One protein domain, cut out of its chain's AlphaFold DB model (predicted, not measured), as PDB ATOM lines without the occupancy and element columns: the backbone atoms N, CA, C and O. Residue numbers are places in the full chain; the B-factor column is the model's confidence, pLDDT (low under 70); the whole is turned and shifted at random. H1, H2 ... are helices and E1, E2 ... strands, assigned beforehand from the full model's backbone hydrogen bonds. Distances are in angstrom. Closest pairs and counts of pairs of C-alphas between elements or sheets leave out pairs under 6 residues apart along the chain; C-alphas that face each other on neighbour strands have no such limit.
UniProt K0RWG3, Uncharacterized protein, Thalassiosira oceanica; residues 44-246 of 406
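AT A GLANCE: This is residues 44 to 246 of the 406 residues of an uncharacterized protein of Thalassiosira oceanica (UniProt K0RWG3). A strongly twisted sheet of six strands, E1 to E6, has H2 and H3 over one face, apart from each other, H2 over E4 and H3 over E5 and E6, while a small sheet of three strands, E7 to E9, lies loosely on its other side and comes nearest to it at E3 and E4. H1 sits at the edge of the large sheet by E1, and long loops without named elements fill much of the rest. The printed part has 203 residues with four named helices and nine named strands, in the order H1 E1 E2 E3 E4 H2 E5 H3 E6 H4 E7 E8 E9; the class is mixed, helices and strands, with under half of the residues in named elements. The large sheet, in the order E1 E2 E3 E4 E5 E6, is mixed, and the small one, E7 E8 E9, is antiparallel. The whole is compact, with a radius of gyration of the C-alphas of 17.3 A and spans of 52 by 46 by 30 A.

HOW THE PARTS SIT: H1, residues 44 to 56, is on the large sheet but only grazes it, with residues 44 to 52; its closest C-alphas to E1, residues 77 to 80, are those of Leu 44 and Pro 78, 5.9 A apart. E1, E2 of residues 83 to 88, E3 of residues 99 to 106 and E4 of residues 116 to 120 form a meander, each strand the antiparallel neighbour of the one before and a hairpin with it. N 77 and O 85 are 2.8 A apart, N 86 and O 101 are 2.9 A apart, and N 104 and O 118 are 2.8 A apart, within hydrogen-bond range. H2, residues 127 to 136, lies over E4 at a height of 9.0 A over the sheet and runs slantwise to the strands, only just, at 31 degrees to E4 on the local plane. H1 touches H2 with residues 51 to 55 alone, at a steep tilt of 44 degrees, opposite ways; the closest C-alphas are those of Ala 55 and Glu 128, 6.7 A apart. E5, residues 138 to 144, is parallel to E4, with N 119 and O 141 2.8 A apart. H3, residues 153 to 159, lies on the same face as H2 at a height of 9.3 A, over E5 and only just over E6, on which 3 of its C-alphas fall; it runs along the strands, at 11 degrees to E5 on the local plane. E6, residues 164 to 167, is parallel to E5, with N 166 and O 142 2.8 A apart. E4, H2, E5 and E5, H3, E6 are strand-helix-strand units, two parallel neighbour strands with a helix between, each with a right-handed crossover. H4, residues 171 to 174, is on neither sheet. E7, residues 213 to 218, E8, residues 233 to 238, and E9, residues 243 to 245, form a second meander; N 216 and O 235 are 2.8 A apart, and N 238 and O 243 are 2.8 A apart. The closest C-alphas of E3 and E9, those of Thr 102 and Leu 245, are 8.0 A apart. In H1, H2 and H3 every O i to N i+4 pair is within hydrogen-bond range; H4 is too short for such a pair.

IN THESE COORDINATES: H1 begins at C-alpha 44 (1.931, -22.456, 41.781) and measures 18.2 A from first to last C-alpha. E2 measures 17.1 A, and E3, the longest strand by residues, measures 22.7 A from C-alpha 99 (-9.669, -41.002, 41.870) to C-alpha 106. H2 measures 14.3 A and E5 18.1 A. E7 measures 15.9 A and E8 16.3 A; E9 ends at C-alpha 245 (1.580, -39.644, 34.016).

THE WHOLE: The C-alphas farthest apart, those of Thr 59 and Ser 194, are 56.0 A from each other. The printed part has no cut. The long links are H1 to E1, H4 to E7, with 38 residues, and E7 to E8. The mean pLDDT of the printed part is 79.5; 49 residues are under 70, among them residues 55 to 67, 190 to 205 and 219 to 231.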
ATOM      1  N   LEU A  44       2.929 -21.424  41.469       68.31
ATOM      2  CA  LEU A  44       1.931 -22.456  41.781       68.31
ATOM      3  C   LEU A  44       1.018 -22.063  42.948       68.31
ATOM      4  O   LEU A  44      -0.176 -22.346  42.902       68.31
ATOM      5  N   VAL A  45       1.558 -21.409  43.980       66.12
ATOM      6  CA  VAL A  45       0.758 -20.901  45.108       66.12
ATOM      7  C   VAL A  45      -0.214 -19.822  44.631       66.12
ATOM      8  O   VAL A  45      -1.407 -19.931  44.895       66.12
ATOM      9  N   SER A  46       0.272 -18.843  43.866       68.69
ATOM     10  CA  SER A  46      -0.564 -17.787  43.279       68.69
ATOM     11  C   SER A  46      -1.671 -18.360  42.385       68.69
ATOM     12  O   SER A  46      -2.835 -17.969  42.478       68.69
ATOM     13  N   GLU A  47      -1.346 -19.361  41.564       75.81
ATOM     14  CA  GLU A  47      -2.330 -20.036  40.718       75.81
ATOM     15  C   GLU A  47      -3.362 -20.823  41.542       75.81
ATOM     16  O   GLU A  47      -4.554 -20.802  41.233       75.81
ATOM     17  N   ALA A  48      -2.940 -21.480  42.625       71.44
ATOM     18  CA  ALA A  48      -3.852 -22.173  43.530       71.44
ATOM     19  C   ALA A  48      -4.815 -21.193  44.224       71.44
ATOM     20  O   ALA A  48      -6.008 -21.478  44.331       71.44
ATOM     21  N   GLU A  49      -4.326 -20.024  44.646       71.69
ATOM     22  CA  GLU A  49      -5.148 -18.948  45.211       71.69
ATOM     23  C   GLU A  49      -6.149 -18.407  44.183       71.69
ATOM     24  O   GLU A  49      -7.335 -18.259  44.494       71.69
ATOM     25  N   ARG A  50      -5.713 -18.186  42.936       83.38
ATOM     26  CA  ARG A  50      -6.587 -17.761  41.835       83.38
ATOM     27  C   ARG A  50      -7.711 -18.770  41.594       83.38
ATOM     28  O   ARG A  50      -8.879 -18.381  41.580       83.38
ATOM     29  N   LEU A  51      -7.389 -20.058  41.459       78.12
ATOM     30  CA  LEU A  51      -8.380 -21.128  41.286       78.12
ATOM     31  C   LEU A  51      -9.316 -21.244  42.498       78.12
ATOM     32  O   LEU A  51     -10.524 -21.415  42.329       78.12
ATOM     33  N   GLY A  52      -8.787 -21.074  43.712       72.12
ATOM     34  CA  GLY A  52      -9.578 -21.016  44.940       72.12
ATOM     35  C   GLY A  52     -10.553 -19.833  44.970       72.12
ATOM     36  O   GLY A  52     -11.700 -19.989  45.377       72.12
ATOM     37  N   SER A  53     -10.150 -18.658  44.483       74.19
ATOM     38  CA  SER A  53     -11.034 -17.484  44.408       74.19
ATOM     39  C   SER A  53     -12.207 -17.700  43.447       74.19
ATOM     40  O   SER A  53     -13.339 -17.318  43.752       74.19
ATOM     41  N   ILE A  54     -11.958 -18.393  42.328       76.19
ATOM     42  CA  ILE A  54     -13.006 -18.815  41.403       76.19
ATOM     43  C   ILE A  54     -13.930 -19.770  42.147       76.19
ATOM     44  O   ILE A  54     -15.122 -19.490  42.219       76.19
ATOM     45  N   ALA A  55     -13.396 -20.817  42.784       65.88
ATOM     46  CA  ALA A  55     -14.166 -21.772  43.585       65.88
ATOM     47  C   ALA A  55     -15.136 -21.087  44.575       65.88
ATOM     48  O   ALA A  55     -16.321 -21.416  44.593       65.88
ATOM     49  N   ILE A  56     -14.664 -20.069  45.304       60.78
ATOM     50  CA  ILE A  56     -15.380 -19.357  46.380       60.78
ATOM     51  C   ILE A  56     -16.444 -18.356  45.884       60.78
ATOM     52  O   ILE A  56     -17.324 -18.000  46.657       60.78
ATOM     53  N   GLY A  57     -16.430 -17.916  44.618       53.62
ATOM     54  CA  GLY A  57     -17.397 -16.940  44.065       53.62
ATOM     55  C   GLY A  57     -18.882 -17.369  44.055       53.62
ATOM     56  O   GLY A  57     -19.729 -16.665  43.509       53.62
ATOM     57  N   THR A  58     -19.203 -18.524  44.630       51.06
ATOM     58  CA  THR A  58     -20.548 -19.033  44.917       51.06
ATOM     59  C   THR A  58     -20.976 -18.612  46.331       51.06
ATOM     60  O   THR A  58     -20.154 -18.483  47.228       51.06
ATOM     61  N   THR A  59     -22.276 -18.450  46.602       41.97
ATOM     62  CA  THR A  59     -22.816 -18.118  47.948       41.97
ATOM     63  C   THR A  59     -22.478 -19.144  49.047       41.97
ATOM     64  O   THR A  59     -22.871 -18.993  50.201       41.97
ATOM     65  N   THR A  60     -21.745 -20.204  48.710       41.84
ATOM     66  CA  THR A  60     -21.154 -21.180  49.623       41.84
ATOM     67  C   THR A  60     -19.848 -21.673  48.988       41.84
ATOM     68  O   THR A  60     -19.905 -22.127  47.842       41.84
ATOM     69  N   PRO A  61     -18.685 -21.596  49.663       41.38
ATOM     70  CA  PRO A  61     -17.456 -22.208  49.165       41.38
ATOM     71  C   PRO A  61     -17.674 -23.720  49.046       41.38
ATOM     72  O   PRO A  61     -17.805 -24.390  50.069       41.38
ATOM     73  N   SER A  62     -17.746 -24.273  47.834       45.47
ATOM     74  CA  SER A  62     -17.887 -25.723  47.657       45.47
ATOM     75  C   SER A  62     -16.521 -26.397  47.597       45.47
ATOM     76  O   SER A  62     -16.240 -27.126  46.663       45.47
ATOM     77  N   PHE A  63     -15.645 -26.194  48.583       51.50
ATOM     78  CA  PHE A  63     -14.538 -27.145  48.699       51.50
ATOM     79  C   PHE A  63     -15.155 -28.538  48.850       51.50
ATOM     80  O   PHE A  63     -16.006 -28.736  49.721       51.50
ATOM     81  N   SER A  64     -14.770 -29.484  47.990       58.47
ATOM     82  CA  SER A  64     -15.176 -30.877  48.186       58.47
ATOM     83  C   SER A  64     -14.816 -31.306  49.613       58.47
ATOM     84  O   SER A  64     -13.797 -30.861  50.158       58.47
ATOM     85  N   GLU A  65     -15.663 -32.119  50.246       64.75
ATOM     86  CA  GLU A  65     -15.401 -32.570  51.613       64.75
ATOM     87  C   GLU A  65     -14.009 -33.206  51.688       64.75
ATOM     88  O   GLU A  65     -13.693 -34.133  50.935       64.75
ATOM     89  N   LYS A  66     -13.163 -32.684  52.586       69.69
ATOM     90  CA  LYS A  66     -11.813 -33.213  52.787       69.69
ATOM     91  C   LYS A  66     -11.914 -34.690  53.134       69.69
ATOM     92  O   LYS A  66     -12.563 -35.066  54.108       69.69
ATOM     93  N   SER A  67     -11.235 -35.517  52.357       68.62
ATOM     94  CA  SER A  67     -11.278 -36.968  52.489       68.62
ATOM     95  C   SER A  67      -9.888 -37.558  52.300       68.62
ATOM     96  O   SER A  67      -8.947 -36.871  51.900       68.62
ATOM     97  N   TRP A  68      -9.751 -38.860  52.549       73.25
ATOM     98  CA  TRP A  68      -8.500 -39.564  52.270       73.25
ATOM     99  C   TRP A  68      -8.089 -39.430  50.787       73.25
ATOM    100  O   TRP A  68      -6.900 -39.320  50.490       73.25
ATOM    101  N   SER A  69      -9.078 -39.363  49.891       72.12
ATOM    102  CA  SER A  69      -8.909 -39.250  48.442       72.12
ATOM    103  C   SER A  69      -8.738 -37.812  47.956       72.12
ATOM    104  O   SER A  69      -8.146 -37.619  46.906       72.12
ATOM    105  N   ASN A  70      -9.191 -36.806  48.712       72.56
ATOM    106  CA  ASN A  70      -8.925 -35.388  48.462       72.56
ATOM    107  C   ASN A  70      -8.595 -34.656  49.773       72.56
ATOM    108  O   ASN A  70      -9.443 -34.013  50.397       72.56
ATOM    109  N   ARG A  71      -7.333 -34.747  50.205       68.81
ATOM    110  CA  ARG A  71      -6.907 -34.256  51.530       68.81
ATOM    111  C   ARG A  71      -6.970 -32.740  51.680       68.81
ATOM    112  O   ARG A  71      -7.131 -32.230  52.788       68.81
ATOM    113  N   CYS A  72      -6.830 -32.023  50.571       65.19
ATOM    114  CA  CYS A  72      -6.878 -30.567  50.556       65.19
ATOM    115  C   CYS A  72      -8.307 -30.041  50.364       65.19
ATOM    116  O   CYS A  72      -8.557 -28.877  50.666       65.19
ATOM    117  N   GLY A  73      -9.240 -30.882  49.896       67.19
ATOM    118  CA  GLY A  73     -10.598 -30.477  49.513       67.19
ATOM    119  C   GLY A  73     -10.632 -29.590  48.264       67.19
ATOM    120  O   GLY A  73     -11.695 -29.106  47.879       67.19
ATOM    121  N   ALA A  74      -9.478 -29.368  47.630       73.06
ATOM    122  CA  ALA A  74      -9.338 -28.527  46.454       73.06
ATOM    123  C   ALA A  74      -9.934 -29.234  45.237       73.06
ATOM    124  O   ALA A  74      -9.636 -30.403  44.984       73.06
ATOM    125  N   SER A  75     -10.752 -28.521  44.466       80.12
ATOM    126  CA  SER A  75     -11.369 -29.098  43.272       80.12
ATOM    127  C   SER A  75     -10.384 -29.260  42.118       80.12
ATOM    128  O   SER A  75     -10.471 -30.264  41.410       80.12
ATOM    129  N   VAL A  76      -9.421 -28.340  41.986       82.50
ATOM    130  CA  VAL A  76      -8.264 -28.419  41.081       82.50
ATOM    131  C   VAL A  76      -7.026 -27.889  41.810       82.50
ATOM    132  O   VAL A  76      -7.104 -26.874  42.498       82.50
ATOM    133  N   THR A  77      -5.888 -28.566  41.664       79.19
ATOM    134  CA  THR A  77      -4.593 -28.187  42.251       79.19
ATOM    135  C   THR A  77      -3.549 -28.031  41.145       79.19
ATOM    136  O   THR A  77      -3.338 -28.994  40.402       79.19
ATOM    137  N   PRO A  78      -2.872 -26.879  41.015       77.88
ATOM    138  CA  PRO A  78      -1.763 -26.740  40.079       77.88
ATOM    139  C   PRO A  78      -0.552 -27.546  40.572       77.88
ATOM    140  O   PRO A  78      -0.197 -27.510  41.749       77.88
ATOM    141  N   VAL A  79       0.075 -28.293  39.666       74.69
ATOM    142  CA  VAL A  79       1.225 -29.168  39.963       74.69
ATOM    143  C   VAL A  79       2.493 -28.651  39.298       74.69
ATOM    144  O   VAL A  79       3.567 -28.671  39.899       74.69
ATOM    145  N   ARG A  80       2.369 -28.192  38.052       75.00
ATOM    146  CA  ARG A  80       3.407 -27.504  37.281       75.00
ATOM    147  C   ARG A  80       2.751 -26.481  36.368       75.00
ATOM    148  O   ARG A  80       1.533 -26.471  36.231       75.00
ATOM    149  N   ASP A  81       3.574 -25.649  35.745       75.44
ATOM    150  CA  ASP A  81       3.107 -24.762  34.687       75.44
ATOM    151  C   ASP A  81       2.336 -25.560  33.620       75.44
ATOM    152  O   ASP A  81       2.811 -26.600  33.145       75.44
ATOM    153  N   GLY A  82       1.103 -25.131  33.353       84.56
ATOM    154  CA  GLY A  82       0.161 -25.802  32.459       84.56
ATOM    155  C   GLY A  82      -0.319 -27.196  32.883       84.56
ATOM    156  O   GLY A  82      -0.955 -27.872  32.076       84.56
ATOM    157  N   ILE A  83      -0.042 -27.664  34.107       86.50
ATOM    158  CA  ILE A  83      -0.474 -28.986  34.593       86.50
ATOM    159  C   ILE A  83      -1.184 -28.882  35.928       86.50
ATOM    160  O   ILE A  83      -0.642 -28.391  36.921       86.50
ATOM    161  N   TYR A  84      -2.355 -29.498  35.977       87.75
ATOM    162  CA  TYR A  84      -3.232 -29.487  37.131       87.75
ATOM    163  C   TYR A  84      -3.713 -30.899  37.453       87.75
ATOM    164  O   TYR A  84      -3.814 -31.746  36.568       87.75
ATOM    165  N   CYS A  85      -4.053 -31.147  38.712       86.44
ATOM    166  CA  CYS A  85      -4.705 -32.376  39.150       86.44
ATOM    167  C   CYS A  85      -6.062 -32.071  39.779       86.44
ATOM    168  O   CYS A  85      -6.228 -31.046  40.440       86.44
ATOM    169  N   ALA A  86      -7.013 -32.984  39.623       84.69
ATOM    170  CA  ALA A  86      -8.277 -32.967  40.344       84.69
ATOM    171  C   ALA A  86      -8.480 -34.317  41.030       84.69
ATOM    172  O   ALA A  86      -8.491 -35.361  40.378       84.69
ATOM    173  N   ASP A  87      -8.648 -34.272  42.346       81.94
ATOM    174  CA  ASP A  87      -8.813 -35.449  43.189       81.94
ATOM    175  C   ASP A  87     -10.282 -35.590  43.613       81.94
ATOM    176  O   ASP A  87     -10.949 -34.600  43.934       81.94
ATOM    177  N   ARG A  88     -10.818 -36.813  43.592       81.12
ATOM    178  CA  ARG A  88     -12.199 -37.140  43.984       81.12
ATOM    179  C   ARG A  88     -12.255 -38.488  44.695       81.12
ATOM    180  O   ARG A  88     -11.436 -39.371  44.452       81.12
ATOM    181  N   ASN A  89     -13.274 -38.677  45.530       82.19
ATOM    182  CA  ASN A  89     -13.584 -40.003  46.061       82.19
ATOM    183  C   ASN A  89     -13.968 -40.925  44.900       82.19
ATOM    184  O   ASN A  89     -14.768 -40.555  44.033       82.19
ATOM    185  N   PHE A  90     -13.433 -42.142  44.904       82.00
ATOM    186  CA  PHE A  90     -13.769 -43.152  43.912       82.00
ATOM    187  C   PHE A  90     -14.131 -44.448  44.615       82.00
ATOM    188  O   PHE A  90     -13.273 -45.219  45.040       82.00
ATOM    189  N   ILE A  91     -15.436 -44.680  44.741       81.00
ATOM    190  CA  ILE A  91     -15.949 -45.871  45.406       81.00
ATOM    191  C   ILE A  91     -15.996 -47.032  44.411       81.00
ATOM    192  O   ILE A  91     -16.758 -46.997  43.436       81.00
ATOM    193  N   TRP A  92     -15.203 -48.062  44.697       74.44
ATOM    194  CA  TRP A  92     -15.172 -49.344  44.006       74.44
ATOM    195  C   TRP A  92     -15.555 -50.458  44.983       74.44
ATOM    196  O   TRP A  92     -14.880 -50.666  45.989       74.44
ATOM    197  N   ASN A  93     -16.664 -51.159  44.727       79.94
ATOM    198  CA  ASN A  93     -17.197 -52.210  45.613       79.94
ATOM    199  C   ASN A  93     -17.300 -51.792  47.096       79.94
ATOM    200  O   ASN A  93     -16.971 -52.559  47.999       79.94
ATOM    201  N   GLY A  94     -17.738 -50.554  47.352       77.19
ATOM    202  CA  GLY A  94     -17.880 -50.002  48.705       77.19
ATOM    203  C   GLY A  94     -16.572 -49.536  49.356       77.19
ATOM    204  O   GLY A  94     -16.597 -49.079  50.495       77.19
ATOM    205  N   ILE A  95     -15.443 -49.618  48.651       75.69
ATOM    206  CA  ILE A  95     -14.135 -49.154  49.114       75.69
ATOM    207  C   ILE A  95     -13.777 -47.873  48.369       75.69
ATOM    208  O   ILE A  95     -13.806 -47.847  47.141       75.69
ATOM    209  N   ASP A  96     -13.411 -46.819  49.096       77.56
ATOM    210  CA  ASP A  96     -12.834 -45.631  48.470       77.56
ATOM    211  C   ASP A  96     -11.376 -45.897  48.090       77.56
ATOM    212  O   ASP A  96     -10.509 -45.984  48.963       77.56
ATOM    213  N   VAL A  97     -11.099 -46.044  46.800       74.81
ATOM    214  CA  VAL A  97      -9.740 -46.281  46.289       74.81
ATOM    215  C   VAL A  97      -9.063 -45.000  45.795       74.81
ATOM    216  O   VAL A  97      -7.874 -45.044  45.488       74.81
ATOM    217  N   GLY A  98      -9.784 -43.873  45.811       76.75
ATOM    218  CA  GLY A  98      -9.323 -42.570  45.340       76.75
ATOM    219  C   GLY A  98      -9.263 -42.462  43.818       76.75
ATOM    220  O   GLY A  98      -8.823 -43.372  43.126       76.75
ATOM    221  N   GLY A  99      -9.736 -41.335  43.288       82.12
ATOM    222  CA  GLY A  99      -9.669 -41.002  41.870       82.12
ATOM    223  C   GLY A  99      -8.863 -39.730  41.665       82.12
ATOM    224  O   GLY A  99      -9.119 -38.727  42.333       82.12
ATOM    225  N   ARG A 100      -7.919 -39.765  40.723       85.00
ATOM    226  CA  ARG A 100      -7.136 -38.602  40.307       85.00
ATOM    227  C   ARG A 100      -7.206 -38.439  38.802       85.00
ATOM    228  O   ARG A 100      -6.877 -39.357  38.061       85.00
ATOM    229  N   MET A 101      -7.529 -37.223  38.396       92.44
ATOM    230  CA  MET A 101      -7.436 -36.753  37.026       92.44
ATOM    231  C   MET A 101      -6.266 -35.791  36.882       92.44
ATOM    232  O   MET A 101      -6.026 -34.982  37.780       92.44
ATOM    233  N   THR A 102      -5.602 -35.819  35.729       94.94
ATOM    234  CA  THR A 102      -4.611 -34.811  35.331       94.94
ATOM    235  C   THR A 102      -5.155 -33.991  34.167       94.94
ATOM    236  O   THR A 102      -5.713 -34.539  33.220       94.94
ATOM    237  N   ILE A 103      -4.978 -32.676  34.223       97.19
ATOM    238  CA  ILE A 103      -5.321 -31.721  33.170       97.19
ATOM    239  C   ILE A 103      -4.008 -31.126  32.664       97.19
ATOM    240  O   ILE A 103      -3.207 -30.639  33.463       97.19
ATOM    241  N   ILE A 104      -3.796 -31.159  31.355       95.94
ATOM    242  CA  ILE A 104      -2.640 -30.569  30.679       95.94
ATOM    243  C   ILE A 104      -3.147 -29.493  29.727       95.94
ATOM    244  O   ILE A 104      -4.001 -29.769  28.884       95.94
ATOM    245  N   GLN A 105      -2.613 -28.281  29.841       95.25
ATOM    246  CA  GLN A 105      -2.800 -27.238  28.843       95.25
ATOM    247  C   GLN A 105      -1.955 -27.552  27.607       95.25
ATOM    248  O   GLN A 105      -0.737 -27.708  27.675       95.25
ATOM    249  N   LEU A 106      -2.630 -27.653  26.472       94.31
ATOM    250  CA  LEU A 106      -2.038 -27.723  25.149       94.31
ATOM    251  C   LEU A 106      -1.867 -26.300  24.600       94.31
ATOM    252  O   LEU A 106      -2.657 -25.413  24.948       94.31
ATOM    253  N   PRO A 107      -0.883 -26.070  23.717       90.00
ATOM    254  CA  PRO A 107      -0.744 -24.797  23.032       90.00
ATOM    255  C   PRO A 107      -2.050 -24.385  22.342       90.00
ATOM    256  O   PRO A 107      -2.789 -25.251  21.863       90.00
ATOM    257  N   PRO A 108      -2.341 -23.078  22.266       86.62
ATOM    258  CA  PRO A 108      -3.468 -22.596  21.488       86.62
ATOM    259  C   PRO A 108      -3.349 -23.017  20.016       86.62
ATOM    260  O   PRO A 108      -2.252 -23.090  19.458       86.62
ATOM    261  N   GLU A 109      -4.486 -23.275  19.372       80.81
ATOM    262  CA  GLU A 109      -4.553 -23.628  17.946       80.81
ATOM    263  C   GLU A 109      -5.603 -22.755  17.257       80.81
ATOM    264  O   GLU A 109      -6.547 -22.289  17.893       80.81
ATOM    265  N   GLY A 110      -5.458 -22.542  15.947       71.88
ATOM    266  CA  GLY A 110      -6.501 -21.906  15.134       71.88
ATOM    267  C   GLY A 110      -6.709 -20.402  15.362       71.88
ATOM    268  O   GLY A 110      -7.722 -19.873  14.919       71.88
ATOM    269  N   GLY A 111      -5.764 -19.710  16.009       71.06
ATOM    270  CA  GLY A 111      -5.858 -18.269  16.286       71.06
ATOM    271  C   GLY A 111      -6.702 -17.909  17.512       71.06
ATOM    272  O   GLY A 111      -6.979 -16.731  17.712       71.06
ATOM    273  N   ASP A 112      -7.110 -18.898  18.312       77.94
ATOM    274  CA  ASP A 112      -7.600 -18.667  19.673       77.94
ATOM    275  C   ASP A 112      -6.410 -18.324  20.587       77.94
ATOM    276  O   ASP A 112      -5.338 -18.915  20.458       77.94
ATOM    277  N   ASP A 113      -6.600 -17.386  21.512       84.56
ATOM    278  CA  ASP A 113      -5.611 -17.046  22.542       84.56
ATOM    279  C   ASP A 113      -5.663 -18.032  23.723       84.56
ATOM    280  O   ASP A 113      -4.784 -18.040  24.589       84.56
ATOM    281  N   ARG A 114      -6.704 -18.870  23.788       88.62
ATOM    282  CA  ARG A 114      -6.922 -19.814  24.882       88.62
ATOM    283  C   ARG A 114      -6.262 -21.171  24.620       88.62
ATOM    284  O   ARG A 114      -6.344 -21.701  23.510       88.62
ATOM    285  N   PRO A 115      -5.658 -21.793  25.648       92.88
ATOM    286  CA  PRO A 115      -5.106 -23.133  25.512       92.88
ATOM    287  C   PRO A 115      -6.221 -24.179  25.372       92.88
ATOM    288  O   PRO A 115      -7.288 -24.081  25.992       92.88
ATOM    289  N   GLY A 116      -5.942 -25.224  24.593       95.38
ATOM    290  CA  GLY A 116      -6.713 -26.463  24.652       95.38
ATOM    291  C   GLY A 116      -6.370 -27.247  25.922       95.38
ATOM    292  O   GLY A 116      -5.310 -27.054  26.507       95.38
ATOM    293  N   LEU A 117      -7.239 -28.152  26.359       97.75
ATOM    294  CA  LEU A 117      -7.013 -29.026  27.506       97.75
ATOM    295  C   LEU A 117      -7.046 -30.488  27.072       97.75
ATOM    296  O   LEU A 117      -7.981 -30.940  26.400       97.75
ATOM    297  N   LEU A 118      -6.037 -31.227  27.523       98.19
ATOM    298  CA  LEU A 118      -5.991 -32.680  27.517       98.19
ATOM    299  C   LEU A 118      -6.239 -33.178  28.938       98.19
ATOM    300  O   LEU A 118      -5.517 -32.839  29.874       98.19
ATOM    301  N   VAL A 119      -7.272 -33.993  29.085       98.38
ATOM    302  CA  VAL A 119      -7.697 -34.585  30.345       98.38
ATOM    303  C   VAL A 119      -7.315 -36.056  30.352       98.38
ATOM    304  O   VAL A 119      -7.718 -36.812  29.476       98.38
ATOM    305  N   HIS A 120      -6.546 -36.467  31.349       97.12
ATOM    306  CA  HIS A 120      -6.085 -37.835  31.548       97.12
ATOM    307  C   HIS A 120      -6.717 -38.425  32.811       97.12
ATOM    308  O   HIS A 120      -6.611 -37.825  33.881       97.12
ATOM    309  N   SER A 121      -7.308 -39.617  32.683       94.75
ATOM    310  CA  SER A 121      -8.077 -40.297  33.734       94.75
ATOM    311  C   SER A 121      -9.223 -39.425  34.277       94.75
ATOM    312  O   SER A 121      -9.123 -38.841  35.355       94.75
ATOM    313  N   PRO A 122     -10.318 -39.254  33.513       95.81
ATOM    314  CA  PRO A 122     -11.421 -38.397  33.932       95.81
ATOM    315  C   PRO A 122     -12.041 -38.859  35.261       95.81
ATOM    316  O   PRO A 122     -12.412 -40.023  35.417       95.81
ATOM    317  N   VAL A 123     -12.221 -37.921  36.196       93.19
ATOM    318  CA  VAL A 123     -12.976 -38.114  37.451       93.19
ATOM    319  C   VAL A 123     -14.422 -37.628  37.309       93.19
ATOM    320  O   VAL A 123     -14.813 -37.121  36.258       93.19
ATOM    321  N   TYR A 124     -15.233 -37.774  38.361       92.50
ATOM    322  CA  TYR A 124     -16.603 -37.260  38.374       92.50
ATOM    323  C   TYR A 124     -16.632 -35.759  38.057       92.50
ATOM    324  O   TYR A 124     -15.948 -34.967  38.705       92.50
ATOM    325  N   LEU A 125     -17.433 -35.384  37.059       93.75
ATOM    326  CA  LEU A 125     -17.513 -34.017  36.554       93.75
ATOM    327  C   LEU A 125     -18.665 -33.241  37.206       93.75
ATOM    328  O   LEU A 125     -19.781 -33.194  36.675       93.75
ATOM    329  N   ASP A 126     -18.364 -32.633  38.351       90.44
ATOM    330  CA  ASP A 126     -19.236 -31.696  39.068       90.44
ATOM    331  C   ASP A 126     -19.203 -30.271  38.470       90.44
ATOM    332  O   ASP A 126     -18.374 -29.940  37.616       90.44
ATOM    333  N   ASP A 127     -20.145 -29.420  38.888       89.31
ATOM    334  CA  ASP A 127     -20.304 -28.057  38.356       89.31
ATOM    335  C   ASP A 127     -19.104 -27.154  38.656       89.31
ATOM    336  O   ASP A 127     -18.734 -26.293  37.851       89.31
ATOM    337  N   GLU A 128     -18.464 -27.362  39.805       86.62
ATOM    338  CA  GLU A 128     -17.286 -26.597  40.183       86.62
ATOM    339  C   GLU A 128     -16.100 -26.927  39.271       86.62
ATOM    340  O   GLU A 128     -15.468 -26.011  38.737       86.62
ATOM    341  N   LEU A 129     -15.840 -28.214  39.022       91.38
ATOM    342  CA  LEU A 129     -14.803 -28.663  38.101       91.38
ATOM    343  C   LEU A 129     -15.071 -28.155  36.682       91.38
ATOM    344  O   LEU A 129     -14.149 -27.654  36.044       91.38
ATOM    345  N   ARG A 130     -16.322 -28.191  36.200       93.25
ATOM    346  CA  ARG A 130     -16.688 -27.620  34.885       93.25
ATOM    347  C   ARG A 130     -16.321 -26.147  34.773       93.25
ATOM    348  O   ARG A 130     -15.799 -25.718  33.745       93.25
ATOM    349  N   ARG A 131     -16.598 -25.372  35.820       90.69
ATOM    350  CA  ARG A 131     -16.280 -23.945  35.860       90.69
ATOM    351  C   ARG A 131     -14.773 -23.708  35.885       90.69
ATOM    352  O   ARG A 131     -14.297 -22.874  35.128       90.69
ATOM    353  N   LEU A 132     -14.026 -24.459  36.692       91.81
ATOM    354  CA  LEU A 132     -12.565 -24.350  36.734       91.81
ATOM    355  C   LEU A 132     -11.938 -24.734  35.389       91.81
ATOM    356  O   LEU A 132     -11.086 -24.008  34.890       91.81
ATOM    357  N   LEU A 133     -12.411 -25.803  34.741       95.44
ATOM    358  CA  LEU A 133     -11.986 -26.171  33.387       95.44
ATOM    359  C   LEU A 133     -12.270 -25.046  32.389       95.44
ATOM    360  O   LEU A 133     -11.390 -24.701  31.607       95.44
ATOM    361  N   LYS A 134     -13.455 -24.421  32.464       94.00
ATOM    362  CA  LYS A 134     -13.807 -23.266  31.628       94.00
ATOM    363  C   LYS A 134     -12.869 -22.080  31.840       94.00
ATOM    364  O   LYS A 134     -12.706 -21.325  30.892       94.00
ATOM    365  N   GLU A 135     -12.260 -21.903  33.005       92.81
ATOM    366  CA  GLU A 135     -11.236 -20.870  33.222       92.81
ATOM    367  C   GLU A 135      -9.865 -21.308  32.691       92.81
ATOM    368  O   GLU A 135      -9.130 -20.497  32.133       92.81
ATOM    369  N   LEU A 136      -9.532 -22.595  32.812       93.75
ATOM    370  CA  LEU A 136      -8.247 -23.141  32.372       93.75
ATOM    371  C   LEU A 136      -8.094 -23.217  30.852       93.75
ATOM    372  O   LEU A 136      -6.978 -23.055  30.368       93.75
ATOM    373  N   GLY A 137      -9.165 -23.477  30.097       95.00
ATOM    374  CA  GLY A 137      -9.081 -23.672  28.648       95.00
ATOM    375  C   GLY A 137     -10.294 -24.373  28.042       95.00
ATOM    376  O   GLY A 137     -11.322 -24.575  28.691       95.00
ATOM    377  N   GLU A 138     -10.179 -24.749  26.775       95.00
ATOM    378  CA  GLU A 138     -11.182 -25.556  26.077       95.00
ATOM    379  C   GLU A 138     -10.851 -27.048  26.212       95.00
ATOM    380  O   GLU A 138      -9.770 -27.471  25.822       95.00
ATOM    381  N   VAL A 139     -11.764 -27.882  26.714       97.62
ATOM    382  CA  VAL A 139     -11.540 -29.341  26.747       97.62
ATOM    383  C   VAL A 139     -11.559 -29.903  25.327       97.62
ATOM    384  O   VAL A 139     -12.615 -29.965  24.704       97.62
ATOM    385  N   ARG A 140     -10.394 -30.341  24.833       96.06
ATOM    386  CA  ARG A 140     -10.219 -30.871  23.469       96.06
ATOM    387  C   ARG A 140      -9.996 -32.371  23.432       96.06
ATOM    388  O   ARG A 140     -10.486 -33.030  22.522       96.06
ATOM    389  N   HIS A 141      -9.299 -32.921  24.425       97.81
ATOM    390  CA  HIS A 141      -9.030 -34.355  24.503       97.81
ATOM    391  C   HIS A 141      -9.356 -34.883  25.896       97.81
ATOM    392  O   HIS A 141      -8.968 -34.284  26.893       97.81
ATOM    393  N   VAL A 142     -10.032 -36.027  25.965       98.31
ATOM    394  CA  VAL A 142     -10.249 -36.782  27.206       98.31
ATOM    395  C   VAL A 142      -9.761 -38.203  26.983       98.31
ATOM    396  O   VAL A 142     -10.106 -38.813  25.976       98.31
ATOM    397  N   ILE A 143      -8.947 -38.720  27.896       97.88
ATOM    398  CA  ILE A 143      -8.264 -40.002  27.756       97.88
ATOM    399  C   ILE A 143      -8.595 -40.892  28.949       97.88
ATOM    400  O   ILE A 143      -8.293 -40.538  30.091       97.88
ATOM    401  N   SER A 144      -9.136 -42.075  28.668       96.69
ATOM    402  CA  SER A 144      -9.172 -43.201  29.602       96.69
ATOM    403  C   SER A 144      -7.940 -44.080  29.356       96.69
ATOM    404  O   SER A 144      -7.893 -44.790  28.350       96.69
ATOM    405  N   PRO A 145      -6.911 -44.005  30.222       91.94
ATOM    406  CA  PRO A 145      -5.582 -44.552  29.939       91.94
ATOM    407  C   PRO A 145      -5.485 -46.068  30.123       91.94
ATOM    408  O   PRO A 145      -4.501 -46.666  29.695       91.94
ATOM    409  N   ASN A 146      -6.482 -46.688  30.752       88.44
ATOM    410  CA  ASN A 146      -6.552 -48.122  30.986       88.44
ATOM    411  C   ASN A 146      -8.025 -48.558  31.156       88.44
ATOM    412  O   ASN A 146      -8.941 -47.733  31.055       88.44
ATOM    413  N   TYR A 147      -8.262 -49.840  31.446       85.38
ATOM    414  CA  TYR A 147      -9.621 -50.369  31.583       85.38
ATOM    415  C   TYR A 147     -10.384 -50.000  32.862       85.38
ATOM    416  O   TYR A 147     -11.609 -50.086  32.875       85.38
ATOM    417  N   GLU A 148      -9.701 -49.606  33.929       83.00
ATOM    418  CA  GLU A 148     -10.327 -49.288  35.218       83.00
ATOM    419  C   GLU A 148     -10.615 -47.777  35.353       83.00
ATOM    420  O   GLU A 148     -11.487 -47.355  36.114       83.00
ATOM    421  N   HIS A 149      -9.971 -46.947  34.525       88.56
ATOM    422  CA  HIS A 149     -10.109 -45.483  34.492       88.56
ATOM    423  C   HIS A 149     -11.110 -45.006  33.417       88.56
ATOM    424  O   HIS A 149     -10.937 -43.966  32.773       88.56
ATOM    425  N   VAL A 150     -12.181 -45.783  33.210       90.31
ATOM    426  CA  VAL A 150     -13.229 -45.532  32.198       90.31
ATOM    427  C   VAL A 150     -14.560 -45.043  32.768       90.31
ATOM    428  O   VAL A 150     -15.353 -44.442  32.049       90.31
ATOM    429  N   LYS A 151     -14.802 -45.222  34.073       91.94
ATOM    430  CA  LYS A 151     -16.111 -44.998  34.721       91.94
ATOM    431  C   LYS A 151     -16.801 -43.678  34.347       91.94
ATOM    432  O   LYS A 151     -18.020 -43.643  34.217       91.94
ATOM    433  N   TYR A 152     -16.041 -42.590  34.207       94.75
ATOM    434  CA  TYR A 152     -16.588 -41.264  33.901       94.75
ATOM    435  C   TYR A 152     -16.460 -40.858  32.427       94.75
ATOM    436  O   TYR A 152     -16.953 -39.796  32.058       94.75
ATOM    437  N   ALA A 153     -15.872 -41.685  31.558       95.19
ATOM    438  CA  ALA A 153     -15.654 -41.356  30.149       95.19
ATOM    439  C   ALA A 153     -16.953 -40.932  29.440       95.19
ATOM    440  O   ALA A 153     -16.990 -39.876  28.809       95.19
ATOM    441  N   SER A 154     -18.053 -41.669  29.640       96.31
ATOM    442  CA  SER A 154     -19.362 -41.334  29.058       96.31
ATOM    443  C   SER A 154     -19.914 -39.994  29.558       96.31
ATOM    444  O   SER A 154     -20.455 -39.219  28.769       96.31
ATOM    445  N   GLN A 155     -19.738 -39.670  30.845       96.75
ATOM    446  CA  GLN A 155     -20.150 -38.375  31.403       96.75
ATOM    447  C   GLN A 155     -19.396 -37.226  30.721       96.75
ATOM    448  O   GLN A 155     -19.996 -36.206  30.370       96.75
ATOM    449  N   TRP A 156     -18.091 -37.391  30.505       98.00
ATOM    450  CA  TRP A 156     -17.247 -36.405  29.832       98.00
ATOM    451  C   TRP A 156     -17.576 -36.276  28.345       98.00
ATOM    452  O   TRP A 156     -17.745 -35.159  27.860       98.00
ATOM    453  N   ALA A 157     -17.764 -37.397  27.647       97.06
ATOM    454  CA  ALA A 157     -18.198 -37.455  26.252       97.06
ATOM    455  C   ALA A 157     -19.500 -36.685  25.986       97.06
ATOM    456  O   ALA A 157     -19.607 -36.015  24.956       97.06
ATOM    457  N   GLN A 158     -20.476 -36.789  26.896       97.06
ATOM    458  CA  GLN A 158     -21.759 -36.076  26.832       97.06
ATOM    459  C   GLN A 158     -21.612 -34.589  27.177       97.06
ATOM    460  O   GLN A 158     -22.282 -33.737  26.602       97.06
ATOM    461  N   SER A 159     -20.727 -34.281  28.124       97.62
ATOM    462  CA  SER A 159     -20.505 -32.928  28.642       97.62
ATOM    463  C   SER A 159     -19.715 -32.028  27.701       97.62
ATOM    464  O   SER A 159     -19.936 -30.820  27.681       97.62
ATOM    465  N   TYR A 160     -18.794 -32.618  26.942       97.56
ATOM    466  CA  TYR A 160     -17.925 -31.937  25.992       97.56
ATOM    467  C   TYR A 160     -18.081 -32.597  24.613       97.56
ATOM    468  O   TYR A 160     -17.241 -33.403  24.209       97.56
ATOM    469  N   PRO A 161     -19.174 -32.306  23.882       96.19
ATOM    470  CA  PRO A 161     -19.478 -32.975  22.615       96.19
ATOM    471  C   PRO A 161     -18.457 -32.678  21.508       96.19
ATOM    472  O   PRO A 161     -18.281 -33.504  20.617       96.19
ATOM    473  N   SER A 162     -17.766 -31.535  21.574       93.62
ATOM    474  CA  SER A 162     -16.673 -31.176  20.660       93.62
ATOM    475  C   SER A 162     -15.339 -31.846  21.005       93.62
ATOM    476  O   SER A 162     -14.464 -31.915  20.146       93.62
ATOM    477  N   ALA A 163     -15.170 -32.359  22.230       96.44
ATOM    478  CA  ALA A 163     -13.928 -33.003  22.636       96.44
ATOM    479  C   ALA A 163     -13.768 -34.375  21.968       96.44
ATOM    480  O   ALA A 163     -14.727 -35.148  21.828       96.44
ATOM    481  N   CYS A 164     -12.530 -34.706  21.617       96.94
ATOM    482  CA  CYS A 164     -12.145 -36.042  21.200       96.94
ATOM    483  C   CYS A 164     -11.951 -36.946  22.426       96.94
ATOM    484  O   CYS A 164     -11.243 -36.582  23.367       96.94
ATOM    485  N   ILE A 165     -12.559 -38.130  22.410       97.44
ATOM    486  CA  ILE A 165     -12.563 -39.065  23.541       97.44
ATOM    487  C   ILE A 165     -11.761 -40.308  23.158       97.44
ATOM    488  O   ILE A 165     -12.079 -40.971  22.171       97.44
ATOM    489  N   TRP A 166     -10.720 -40.618  23.926       97.31
ATOM    490  CA  TRP A 166      -9.728 -41.640  23.599       97.31
ATOM    491  C   TRP A 166      -9.688 -42.728  24.661       97.31
ATOM    492  O   TRP A 166      -9.560 -42.434  25.850       97.31
ATOM    493  N   GLY A 167      -9.766 -43.983  24.233       94.75
ATOM    494  CA  GLY A 167      -9.556 -45.139  25.101       94.75
ATOM    495  C   GLY A 167      -8.163 -45.738  24.951       94.75
ATOM    496  O   GLY A 167      -7.489 -45.510  23.948       94.75
ATOM    497  N   CYS A 168      -7.724 -46.539  25.919       92.19
ATOM    498  CA  CYS A 168      -6.623 -47.470  25.684       92.19
ATOM    499  C   CYS A 168      -7.039 -48.552  24.660       92.19
ATOM    500  O   CYS A 168      -8.233 -48.693  24.371       92.19
ATOM    501  N   PRO A 169      -6.090 -49.309  24.083       89.81
ATOM    502  CA  PRO A 169      -6.425 -50.301  23.064       89.81
ATOM    503  C   PRO A 169      -7.461 -51.334  23.533       89.81
ATOM    504  O   PRO A 169      -7.282 -51.945  24.577       89.81
ATOM    505  N   GLY A 170      -8.518 -51.584  22.766       88.38
ATOM    506  CA  GLY A 170      -9.598 -52.516  23.115       88.38
ATOM    507  C   GLY A 170     -10.630 -51.982  24.116       88.38
ATOM    508  O   GLY A 170     -11.547 -52.716  24.494       88.38
ATOM    509  N   LEU A 171     -10.520 -50.725  24.565       90.62
ATOM    510  CA  LEU A 171     -11.486 -50.146  25.501       90.62
ATOM    511  C   LEU A 171     -12.851 -49.900  24.846       90.62
ATOM    512  O   LEU A 171     -13.872 -50.048  25.513       90.62
ATOM    513  N   SER A 172     -12.887 -49.584  23.552       92.06
ATOM    514  CA  SER A 172     -14.135 -49.357  22.816       92.06
ATOM    515  C   SER A 172     -15.008 -50.608  22.719       92.06
ATOM    516  O   SER A 172     -16.227 -50.501  22.797       92.06
ATOM    517  N   GLU A 173     -14.405 -51.796  22.622       91.50
ATOM    518  CA  GLU A 173     -15.129 -53.073  22.670       91.50
ATOM    519  C   GLU A 173     -15.689 -53.345  24.073       91.50
ATOM    520  O   GLU A 173     -16.797 -53.860  24.216       91.50
ATOM    521  N   ARG A 174     -14.925 -52.996  25.116       88.44
ATOM    522  CA  ARG A 174     -15.297 -53.240  26.515       88.44
ATOM    523  C   ARG A 174     -16.383 -52.281  27.008       88.44
ATOM    524  O   ARG A 174     -17.223 -52.695  27.800       88.44
ATOM    525  N   GLU A 175     -16.369 -51.039  26.534       91.31
ATOM    526  CA  GLU A 175     -17.305 -49.974  26.909       91.31
ATOM    527  C   GLU A 175     -17.937 -49.340  25.652       91.31
ATOM    528  O   GLU A 175     -17.610 -48.199  25.297       91.31
ATOM    529  N   PRO A 176     -18.831 -50.072  24.957       94.31
ATOM    530  CA  PRO A 176     -19.370 -49.673  23.653       94.31
ATOM    531  C   PRO A 176     -20.336 -48.484  23.716       94.31
ATOM    532  O   PRO A 176     -20.558 -47.818  22.707       94.31
ATOM    533  N   ASP A 177     -20.896 -48.193  24.892       92.75
ATOM    534  CA  ASP A 177     -21.867 -47.107  25.082       92.75
ATOM    535  C   ASP A 177     -21.207 -45.719  25.177       92.75
ATOM    536  O   ASP A 177     -21.885 -44.688  25.135       92.75
ATOM    537  N   CYS A 178     -19.880 -45.659  25.323       94.94
ATOM    538  CA  CYS A 178     -19.149 -44.397  25.337       94.94
ATOM    539  C   CYS A 178     -18.885 -43.905  23.903       94.94
ATOM    540  O   CYS A 178     -18.530 -44.668  23.005       94.94
ATOM    541  N   ARG A 179     -19.013 -42.589  23.684       95.69
ATOM    542  CA  ARG A 179     -18.712 -41.928  22.402       95.69
ATOM    543  C   ARG A 179     -17.198 -41.815  22.202       95.69
ATOM    544  O   ARG A 179     -16.637 -40.727  22.322       95.69
ATOM    545  N   TRP A 180     -16.539 -42.926  21.899       95.44
ATOM    546  CA  TRP A 180     -15.121 -42.930  21.553       95.44
ATOM    547  C   TRP A 180     -14.893 -42.257  20.197       95.44
ATOM    548  O   TRP A 180     -15.535 -42.584  19.203       95.44
ATOM    549  N   THR A 181     -13.949 -41.321  20.145       95.56
ATOM    550  CA  THR A 181     -13.364 -40.843  18.885       95.56
ATOM    551  C   THR A 181     -12.420 -41.895  18.310       95.56
ATOM    552  O   THR A 181     -12.354 -42.067  17.096       95.56
ATOM    553  N   GLY A 182     -11.706 -42.606  19.181       93.50
ATOM    554  CA  GLY A 182     -10.824 -43.701  18.816       93.50
ATOM    555  C   GLY A 182     -10.069 -44.235  20.027       93.50
ATOM    556  O   GLY A 182     -10.369 -43.899  21.174       93.50
ATOM    557  N   GLU A 183      -9.051 -45.043  19.762       93.06
ATOM    558  CA  GLU A 183      -8.177 -45.611  20.782       93.06
ATOM    559  C   GLU A 183      -6.734 -45.173  20.557       93.06
ATOM    560  O   GLU A 183      -6.306 -44.917  19.427       93.06
ATOM    561  N   ILE A 184      -5.964 -45.114  21.642       90.88
ATOM    562  CA  ILE A 184      -4.512 -45.047  21.546       90.88
ATOM    563  C   ILE A 184      -4.031 -46.307  20.807       90.88
ATOM    564  O   ILE A 184      -4.479 -47.402  21.141       90.88
ATOM    565  N   PRO A 185      -3.117 -46.196  19.828       86.69
ATOM    566  CA  PRO A 185      -2.648 -47.348  19.067       86.69
ATOM    567  C   PRO A 185      -2.014 -48.439  19.938       86.69
ATOM    568  O   PRO A 185      -1.228 -48.161  20.851       86.69
ATOM    569  N   VAL A 186      -2.284 -49.702  19.596       82.69
ATOM    570  CA  VAL A 186      -1.598 -50.852  20.201       82.69
ATOM    571  C   VAL A 186      -0.093 -50.712  19.995       82.69
ATOM    572  O   VAL A 186       0.395 -50.606  18.870       82.69
ATOM    573  N   GLY A 187       0.648 -50.745  21.098       75.50
ATOM    574  CA  GLY A 187       2.104 -50.647  21.069       75.50
ATOM    575  C   GLY A 187       2.602 -49.239  20.742       75.50
ATOM    576  O   GLY A 187       3.744 -49.108  20.313       75.50
ATOM    577  N   ALA A 188       1.778 -48.200  20.943       78.62
ATOM    578  CA  ALA A 188       2.193 -46.806  20.809       78.62
ATOM    579  C   ALA A 188       3.528 -46.552  21.530       78.62
ATOM    580  O   ALA A 188       3.746 -47.007  22.661       78.62
ATOM    581  N   ARG A 189       4.427 -45.845  20.842       76.88
ATOM    582  CA  ARG A 189       5.742 -45.430  21.337       76.88
ATOM    583  C   ARG A 189       5.937 -43.933  21.068       76.88
ATOM    584  O   ARG A 189       5.363 -43.425  20.102       76.88
ATOM    585  N   PRO A 190       6.776 -43.247  21.860       69.75
ATOM    586  CA  PRO A 190       7.115 -41.850  21.618       69.75
ATOM    587  C   PRO A 190       7.746 -41.607  20.232       69.75
ATOM    588  O   PRO A 190       8.398 -42.505  19.686       69.75
ATOM    589  N   PRO A 191       7.626 -40.389  19.671       62.16
ATOM    590  CA  PRO A 191       8.329 -40.011  18.446       62.16
ATOM    591  C   PRO A 191       9.856 -40.160  18.581       62.16
ATOM    592  O   PRO A 191      10.439 -39.718  19.570       62.16
ATOM    593  N   GLY A 192      10.512 -40.745  17.571       58.88
ATOM    594  CA  GLY A 192      11.973 -40.935  17.546       58.88
ATOM    595  C   GLY A 192      12.476 -42.225  18.207       58.88
ATOM    596  O   GLY A 192      13.680 -42.380  18.412       58.88
ATOM    597  N   PHE A 193      11.577 -43.154  18.537       56.12
ATOM    598  CA  PHE A 193      11.920 -44.446  19.122       56.12
ATOM    599  C   PHE A 193      12.267 -45.495  18.051       56.12
ATOM    600  O   PHE A 193      11.568 -45.611  17.055       56.12
ATOM    601  N   SER A 194      13.301 -46.319  18.251       46.03
ATOM    602  CA  SER A 194      13.787 -47.275  17.228       46.03
ATOM    603  C   SER A 194      12.776 -48.354  16.816       46.03
ATOM    604  O   SER A 194      12.875 -48.908  15.724       46.03
ATOM    605  N   SER A 195      11.799 -48.652  17.677       51.34
ATOM    606  CA  SER A 195      10.671 -49.543  17.388       51.34
ATOM    607  C   SER A 195       9.343 -48.807  17.206       51.34
ATOM    608  O   SER A 195       8.294 -49.456  17.201       51.34
ATOM    609  N   SER A 196       9.352 -47.473  17.054       52.94
ATOM    610  CA  SER A 196       8.146 -46.759  16.641       52.94
ATOM    611  C   SER A 196       7.760 -47.280  15.262       52.94
ATOM    612  O   SER A 196       8.477 -47.058  14.288       52.94
ATOM    613  N   ARG A 197       6.653 -48.021  15.174       52.47
ATOM    614  CA  ARG A 197       6.069 -48.358  13.878       52.47
ATOM    615  C   ARG A 197       5.646 -47.038  13.245       52.47
ATOM    616  O   ARG A 197       4.695 -46.418  13.701       52.47
ATOM    617  N   GLU A 198       6.380 -46.611  12.221       46.88
ATOM    618  CA  GLU A 198       6.090 -45.407  11.428       46.88
ATOM    619  C   GLU A 198       4.704 -45.479  10.749       46.88
ATOM    620  O   GLU A 198       4.164 -44.470  10.303       46.88
ATOM    621  N   GLU A 199       4.070 -46.654  10.729       48.09
ATOM    622  CA  GLU A 199       2.687 -46.850  10.301       48.09
ATOM    623  C   GLU A 199       1.675 -46.550  11.414       48.09
ATOM    624  O   GLU A 199       0.990 -47.433  11.924       48.09
ATOM    625  N   VAL A 200       1.529 -45.271  11.756       50.00
ATOM    626  CA  VAL A 200       0.282 -44.757  12.353       50.00
ATOM    627  C   VAL A 200      -0.196 -43.484  11.632       50.00
ATOM    628  O   VAL A 200      -1.025 -42.727  12.125       50.00
ATOM    629  N   ASN A 201       0.267 -43.262  10.396       40.59
ATOM    630  CA  ASN A 201       0.048 -42.043   9.599       40.59
ATOM    631  C   ASN A 201      -1.425 -41.697   9.258       40.59
ATOM    632  O   ASN A 201      -1.666 -40.697   8.589       40.59
ATOM    633  N   GLY A 202      -2.414 -42.470   9.725       44.62
ATOM    634  CA  GLY A 202      -3.847 -42.164   9.593       44.62
ATOM    635  C   GLY A 202      -4.587 -41.838  10.901       44.62
ATOM    636  O   GLY A 202      -5.582 -41.121  10.860       44.62
ATOM    637  N   ILE A 203      -4.116 -42.317  12.062       50.84
ATOM    638  CA  ILE A 203      -4.830 -42.171  13.354       50.84
ATOM    639  C   ILE A 203      -4.537 -40.803  14.003       50.84
ATOM    640  O   ILE A 203      -5.354 -40.273  14.751       50.84
ATOM    641  N   HIS A 204      -3.403 -40.182  13.666       58.31
ATOM    642  CA  HIS A 204      -2.926 -38.954  14.310       58.31
ATOM    643  C   HIS A 204      -3.665 -37.664  13.941       58.31
ATOM    644  O   HIS A 204      -3.495 -36.685  14.656       58.31
ATOM    645  N   SER A 205      -4.447 -37.615  12.856       61.59
ATOM    646  CA  SER A 205      -4.928 -36.325  12.318       61.59
ATOM    647  C   SER A 205      -5.764 -35.497  13.303       61.59
ATOM    648  O   SER A 205      -5.731 -34.274  13.227       61.59
ATOM    649  N   ASN A 206      -6.441 -36.151  14.254       79.56
ATOM    650  CA  ASN A 206      -7.250 -35.503  15.293       79.56
ATOM    651  C   ASN A 206      -6.682 -35.690  16.712       79.56
ATOM    652  O   ASN A 206      -7.359 -35.366  17.688       79.56
ATOM    653  N   MET A 207      -5.490 -36.272  16.857       88.44
ATOM    654  CA  MET A 207      -4.806 -36.355  18.148       88.44
ATOM    655  C   MET A 207      -4.000 -35.080  18.399       88.44
ATOM    656  O   MET A 207      -3.655 -34.354  17.472       88.44
ATOM    657  N   TRP A 208      -3.674 -34.827  19.663       91.25
ATOM    658  CA  TRP A 208      -2.763 -33.748  20.037       91.25
ATOM    659  C   TRP A 208      -1.344 -34.010  19.496       91.25
ATOM    660  O   TRP A 208      -0.996 -35.140  19.135       91.25
ATOM    661  N   ASP A 209      -0.482 -32.989  19.498       88.00
ATOM    662  CA  ASP A 209       0.921 -33.153  19.106       88.00
ATOM    663  C   ASP A 209       1.669 -34.061  20.098       88.00
ATOM    664  O   ASP A 209       1.923 -33.707  21.255       88.00
ATOM    665  N   TRP A 210       2.076 -35.241  19.627       86.25
ATOM    666  CA  TRP A 210       2.848 -36.199  20.418       86.25
ATOM    667  C   TRP A 210       4.235 -35.687  20.797       86.25
ATOM    668  O   TRP A 210       4.876 -36.296  21.640       86.25
ATOM    669  N   LYS A 211       4.729 -34.574  20.249       82.56
ATOM    670  CA  LYS A 211       5.935 -33.918  20.777       82.56
ATOM    671  C   LYS A 211       5.701 -33.316  22.160       82.56
ATOM    672  O   LYS A 211       6.659 -33.201  22.913       82.56
ATOM    673  N   ILE A 212       4.452 -32.983  22.490       85.06
ATOM    674  CA  ILE A 212       4.054 -32.333  23.743       85.06
ATOM    675  C   ILE A 212       3.675 -33.379  24.786       85.06
ATOM    676  O   ILE A 212       4.241 -33.387  25.875       85.06
ATOM    677  N   VAL A 213       2.748 -34.285  24.457       88.69
ATOM    678  CA  VAL A 213       2.337 -35.387  25.341       88.69
ATOM    679  C   VAL A 213       2.551 -36.710  24.613       88.69
ATOM    680  O   VAL A 213       1.859 -37.039  23.657       88.69
ATOM    681  N   GLN A 214       3.531 -37.481  25.054       85.88
ATOM    682  CA  GLN A 214       3.994 -38.691  24.382       85.88
ATOM    683  C   GLN A 214       3.358 -39.935  25.016       85.88
ATOM    684  O   GLN A 214       3.577 -40.150  26.209       85.88
ATOM    685  N   PRO A 215       2.613 -40.769  24.270       87.00
ATOM    686  CA  PRO A 215       2.081 -42.026  24.785       87.00
ATOM    687  C   PRO A 215       3.097 -43.175  24.706       87.00
ATOM    688  O   PRO A 215       3.873 -43.298  23.755       87.00
ATOM    689  N   LEU A 216       3.018 -44.075  25.682       81.62
ATOM    690  CA  LEU A 216       3.735 -45.342  25.743       81.62
ATOM    691  C   LEU A 216       2.762 -46.435  26.199       81.62
ATOM    692  O   LEU A 216       2.392 -46.498  27.368       81.62
ATOM    693  N   HIS A 217       2.349 -47.305  25.277       82.19
ATOM    694  CA  HIS A 217       1.483 -48.435  25.617       82.19
ATOM    695  C   HIS A 217       2.278 -49.552  26.304       82.19
ATOM    696  O   HIS A 217       3.228 -50.080  25.719       82.19
ATOM    697  N   ILE A 218       1.878 -49.933  27.513       73.06
ATOM    698  CA  ILE A 218       2.485 -51.019  28.278       73.06
ATOM    699  C   ILE A 218       1.737 -52.321  27.980       73.06
ATOM    700  O   ILE A 218       0.692 -52.619  28.551       73.06
ATOM    701  N   ASP A 219       2.305 -53.119  27.079       66.81
ATOM    702  CA  ASP A 219       1.769 -54.399  26.606       66.81
ATOM    703  C   ASP A 219       2.460 -55.624  27.233       66.81
ATOM    704  O   ASP A 219       2.332 -56.742  26.737       66.81
ATOM    705  N   THR A 220       3.222 -55.422  28.311       56.31
ATOM    706  CA  THR A 220       4.109 -56.444  28.894       56.31
ATOM    707  C   THR A 220       3.493 -57.233  30.047       56.31
ATOM    708  O   THR A 220       3.977 -58.318  30.376       56.31
ATOM    709  N   GLU A 221       2.427 -56.732  30.667       56.31
ATOM    710  CA  GLU A 221       1.684 -57.481  31.677       56.31
ATOM    711  C   GLU A 221       0.794 -58.507  30.982       56.31
ATOM    712  O   GLU A 221       0.139 -58.175  30.005       56.31
ATOM    713  N   VAL A 222       0.741 -59.748  31.466       53.72
ATOM    714  CA  VAL A 222      -0.144 -60.777  30.903       53.72
ATOM    715  C   VAL A 222      -0.818 -61.518  32.044       53.72
ATOM    716  O   VAL A 222      -0.158 -62.087  32.914       53.72
ATOM    717  N   ASN A 223      -2.148 -61.532  32.046       52.78
ATOM    718  CA  ASN A 223      -2.909 -62.375  32.950       52.78
ATOM    719  C   ASN A 223      -2.675 -63.853  32.566       52.78
ATOM    720  O   ASN A 223      -2.983 -64.237  31.434       52.78
ATOM    721  N   PRO A 224      -2.183 -64.703  33.486       47.97
ATOM    722  CA  PRO A 224      -1.804 -66.081  33.172       47.97
ATOM    723  C   PRO A 224      -2.984 -66.978  32.768       47.97
ATOM    724  O   PRO A 224      -2.767 -68.046  32.205       47.97
ATOM    725  N   PHE A 225      -4.223 -66.563  33.040       49.12
ATOM    726  CA  PHE A 225      -5.429 -67.324  32.713       49.12
ATOM    727  C   PHE A 225      -6.070 -66.900  31.391       49.12
ATOM    728  O   PHE A 225      -6.719 -67.719  30.746       49.12
ATOM    729  N   THR A 226      -5.916 -65.637  30.982       58.47
ATOM    730  CA  THR A 226      -6.575 -65.100  29.777       58.47
ATOM    731  C   THR A 226      -5.605 -64.742  28.657       58.47
ATOM    732  O   THR A 226      -6.049 -64.521  27.534       58.47
ATOM    733  N   GLY A 227      -4.300 -64.658  28.933       56.19
ATOM    734  CA  GLY A 227      -3.292 -64.253  27.951       56.19
ATOM    735  C   GLY A 227      -3.395 -62.787  27.512       56.19
ATOM    736  O   GLY A 227      -2.701 -62.386  26.583       56.19
ATOM    737  N   LYS A 228      -4.252 -61.987  28.159       54.69
ATOM    738  CA  LYS A 228      -4.477 -60.563  27.863       54.69
ATOM    739  C   LYS A 228      -3.766 -59.662  28.884       54.69
ATOM    740  O   LYS A 228      -3.554 -60.118  30.015       54.69
ATOM    741  N   PRO A 229      -3.451 -58.398  28.541       56.28
ATOM    742  CA  PRO A 229      -2.898 -57.458  29.506       56.28
ATOM    743  C   PRO A 229      -3.806 -57.224  30.711       56.28
ATOM    744  O   PRO A 229      -5.027 -57.183  30.561       56.28
ATOM    745  N   PHE A 230      -3.212 -57.132  31.909       57.47
ATOM    746  CA  PHE A 230      -3.972 -57.022  33.160       57.47
ATOM    747  C   PHE A 230      -4.589 -55.627  33.316       57.47
ATOM    748  O   PHE A 230      -5.812 -55.534  33.384       57.47
ATOM    749  N   PHE A 231      -3.782 -54.557  33.290       61.53
ATOM    750  CA  PHE A 231      -4.307 -53.183  33.263       61.53
ATOM    751  C   PHE A 231      -4.486 -52.625  31.849       61.53
ATOM    752  O   PHE A 231      -5.394 -51.825  31.637       61.53
ATOM    753  N   ASN A 232      -3.685 -53.087  30.877       76.56
ATOM    754  CA  ASN A 232      -3.692 -52.567  29.502       76.56
ATOM    755  C   ASN A 232      -3.556 -51.032  29.484       76.56
ATOM    756  O   ASN A 232      -4.454 -50.304  29.053       76.56
ATOM    757  N   GLU A 233      -2.461 -50.550  30.068       82.81
ATOM    758  CA  GLU A 233      -2.266 -49.137  30.373       82.81
ATOM    759  C   GLU A 233      -1.417 -48.426  29.321       82.81
ATOM    760  O   GLU A 233      -0.421 -48.951  28.821       82.81
ATOM    761  N   VAL A 234      -1.783 -47.182  29.029       86.25
ATOM    762  CA  VAL A 234      -0.946 -46.227  28.313       86.25
ATOM    763  C   VAL A 234      -0.406 -45.208  29.309       86.25
ATOM    764  O   VAL A 234      -1.162 -44.471  29.934       86.25
ATOM    765  N   VAL A 235       0.916 -45.151  29.416       84.56
ATOM    766  CA  VAL A 235       1.648 -44.146  30.193       84.56
ATOM    767  C   VAL A 235       1.896 -42.931  29.305       84.56
ATOM    768  O   VAL A 235       2.157 -43.084  28.112       84.56
ATOM    769  N   PHE A 236       1.855 -41.725  29.870       85.44
ATOM    770  CA  PHE A 236       2.095 -40.498  29.107       85.44
ATOM    771  C   PHE A 236       3.261 -39.696  29.677       85.44
ATOM    772  O   PHE A 236       3.467 -39.651  30.885       85.44
ATOM    773  N   PHE A 237       4.010 -39.014  28.818       81.19
ATOM    774  CA  PHE A 237       5.038 -38.060  29.229       81.19
ATOM    775  C   PHE A 237       4.764 -36.708  28.613       81.19
ATOM    776  O   PHE A 237       4.773 -36.550  27.394       81.19
ATOM    777  N   HIS A 238       4.553 -35.724  29.472       80.81
ATOM    778  CA  HIS A 238       4.505 -34.338  29.070       80.81
ATOM    779  C   HIS A 238       5.937 -33.824  28.910       80.81
ATOM    780  O   HIS A 238       6.653 -33.654  29.897       80.81
ATOM    781  N   GLU A 239       6.373 -33.617  27.673       76.94
ATOM    782  CA  GLU A 239       7.740 -33.230  27.332       76.94
ATOM    783  C   GLU A 239       8.140 -31.862  27.906       76.94
ATOM    784  O   GLU A 239       9.217 -31.818  28.507       76.94
ATOM    785  N   PRO A 240       7.312 -30.794  27.835       78.38
ATOM    786  CA  PRO A 240       7.729 -29.457  28.262       78.38
ATOM    787  C   PRO A 240       8.007 -29.371  29.762       78.38
ATOM    788  O   PRO A 240       9.061 -28.906  30.194       78.38
ATOM    789  N   SER A 241       7.089 -29.891  30.580       68.56
ATOM    790  CA  SER A 241       7.274 -29.963  32.036       68.56
ATOM    791  C   SER A 241       8.046 -31.204  32.466       68.56
ATOM    792  O   SER A 241       8.246 -31.442  33.662       68.56
ATOM    793  N   LYS A 242       8.399 -32.044  31.495       72.06
ATOM    794  CA  LYS A 242       9.194 -33.243  31.665       72.06
ATOM    795  C   LYS A 242       8.581 -34.223  32.637       72.06
ATOM    796  O   LYS A 242       9.325 -34.750  33.440       72.06
ATOM    797  N   SER A 243       7.267 -34.399  32.601       71.81
ATOM    798  CA  SER A 243       6.472 -35.033  33.648       71.81
ATOM    799  C   SER A 243       5.806 -36.335  33.186       71.81
ATOM    800  O   SER A 243       5.168 -36.339  32.140       71.81
ATOM    801  N   LEU A 244       5.929 -37.426  33.957       77.81
ATOM    802  CA  LEU A 244       5.282 -38.719  33.654       77.81
ATOM    803  C   LEU A 244       3.924 -38.919  34.344       77.81
ATOM    804  O   LEU A 244       3.821 -38.835  35.566       77.81
ATOM    805  N   LEU A 245       2.918 -39.294  33.565       80.50
ATOM    806  CA  LEU A 245       1.580 -39.644  34.016       80.50
ATOM    807  C   LEU A 245       1.441 -41.162  34.077       80.50
ATOM    808  O   LEU A 245       1.618 -41.846  33.070       80.50
ATOM    809  N   PHE A 246       1.064 -41.649  35.254       78.06
ATOM    810  CA  PHE A 246       0.724 -43.042  35.515       78.06
ATOM    811  C   PHE A 246      -0.682 -43.142  36.093       78.06
ATOM    812  O   PHE A 246      -1.177 -42.199  36.716       78.06
TER     813      PHE A 246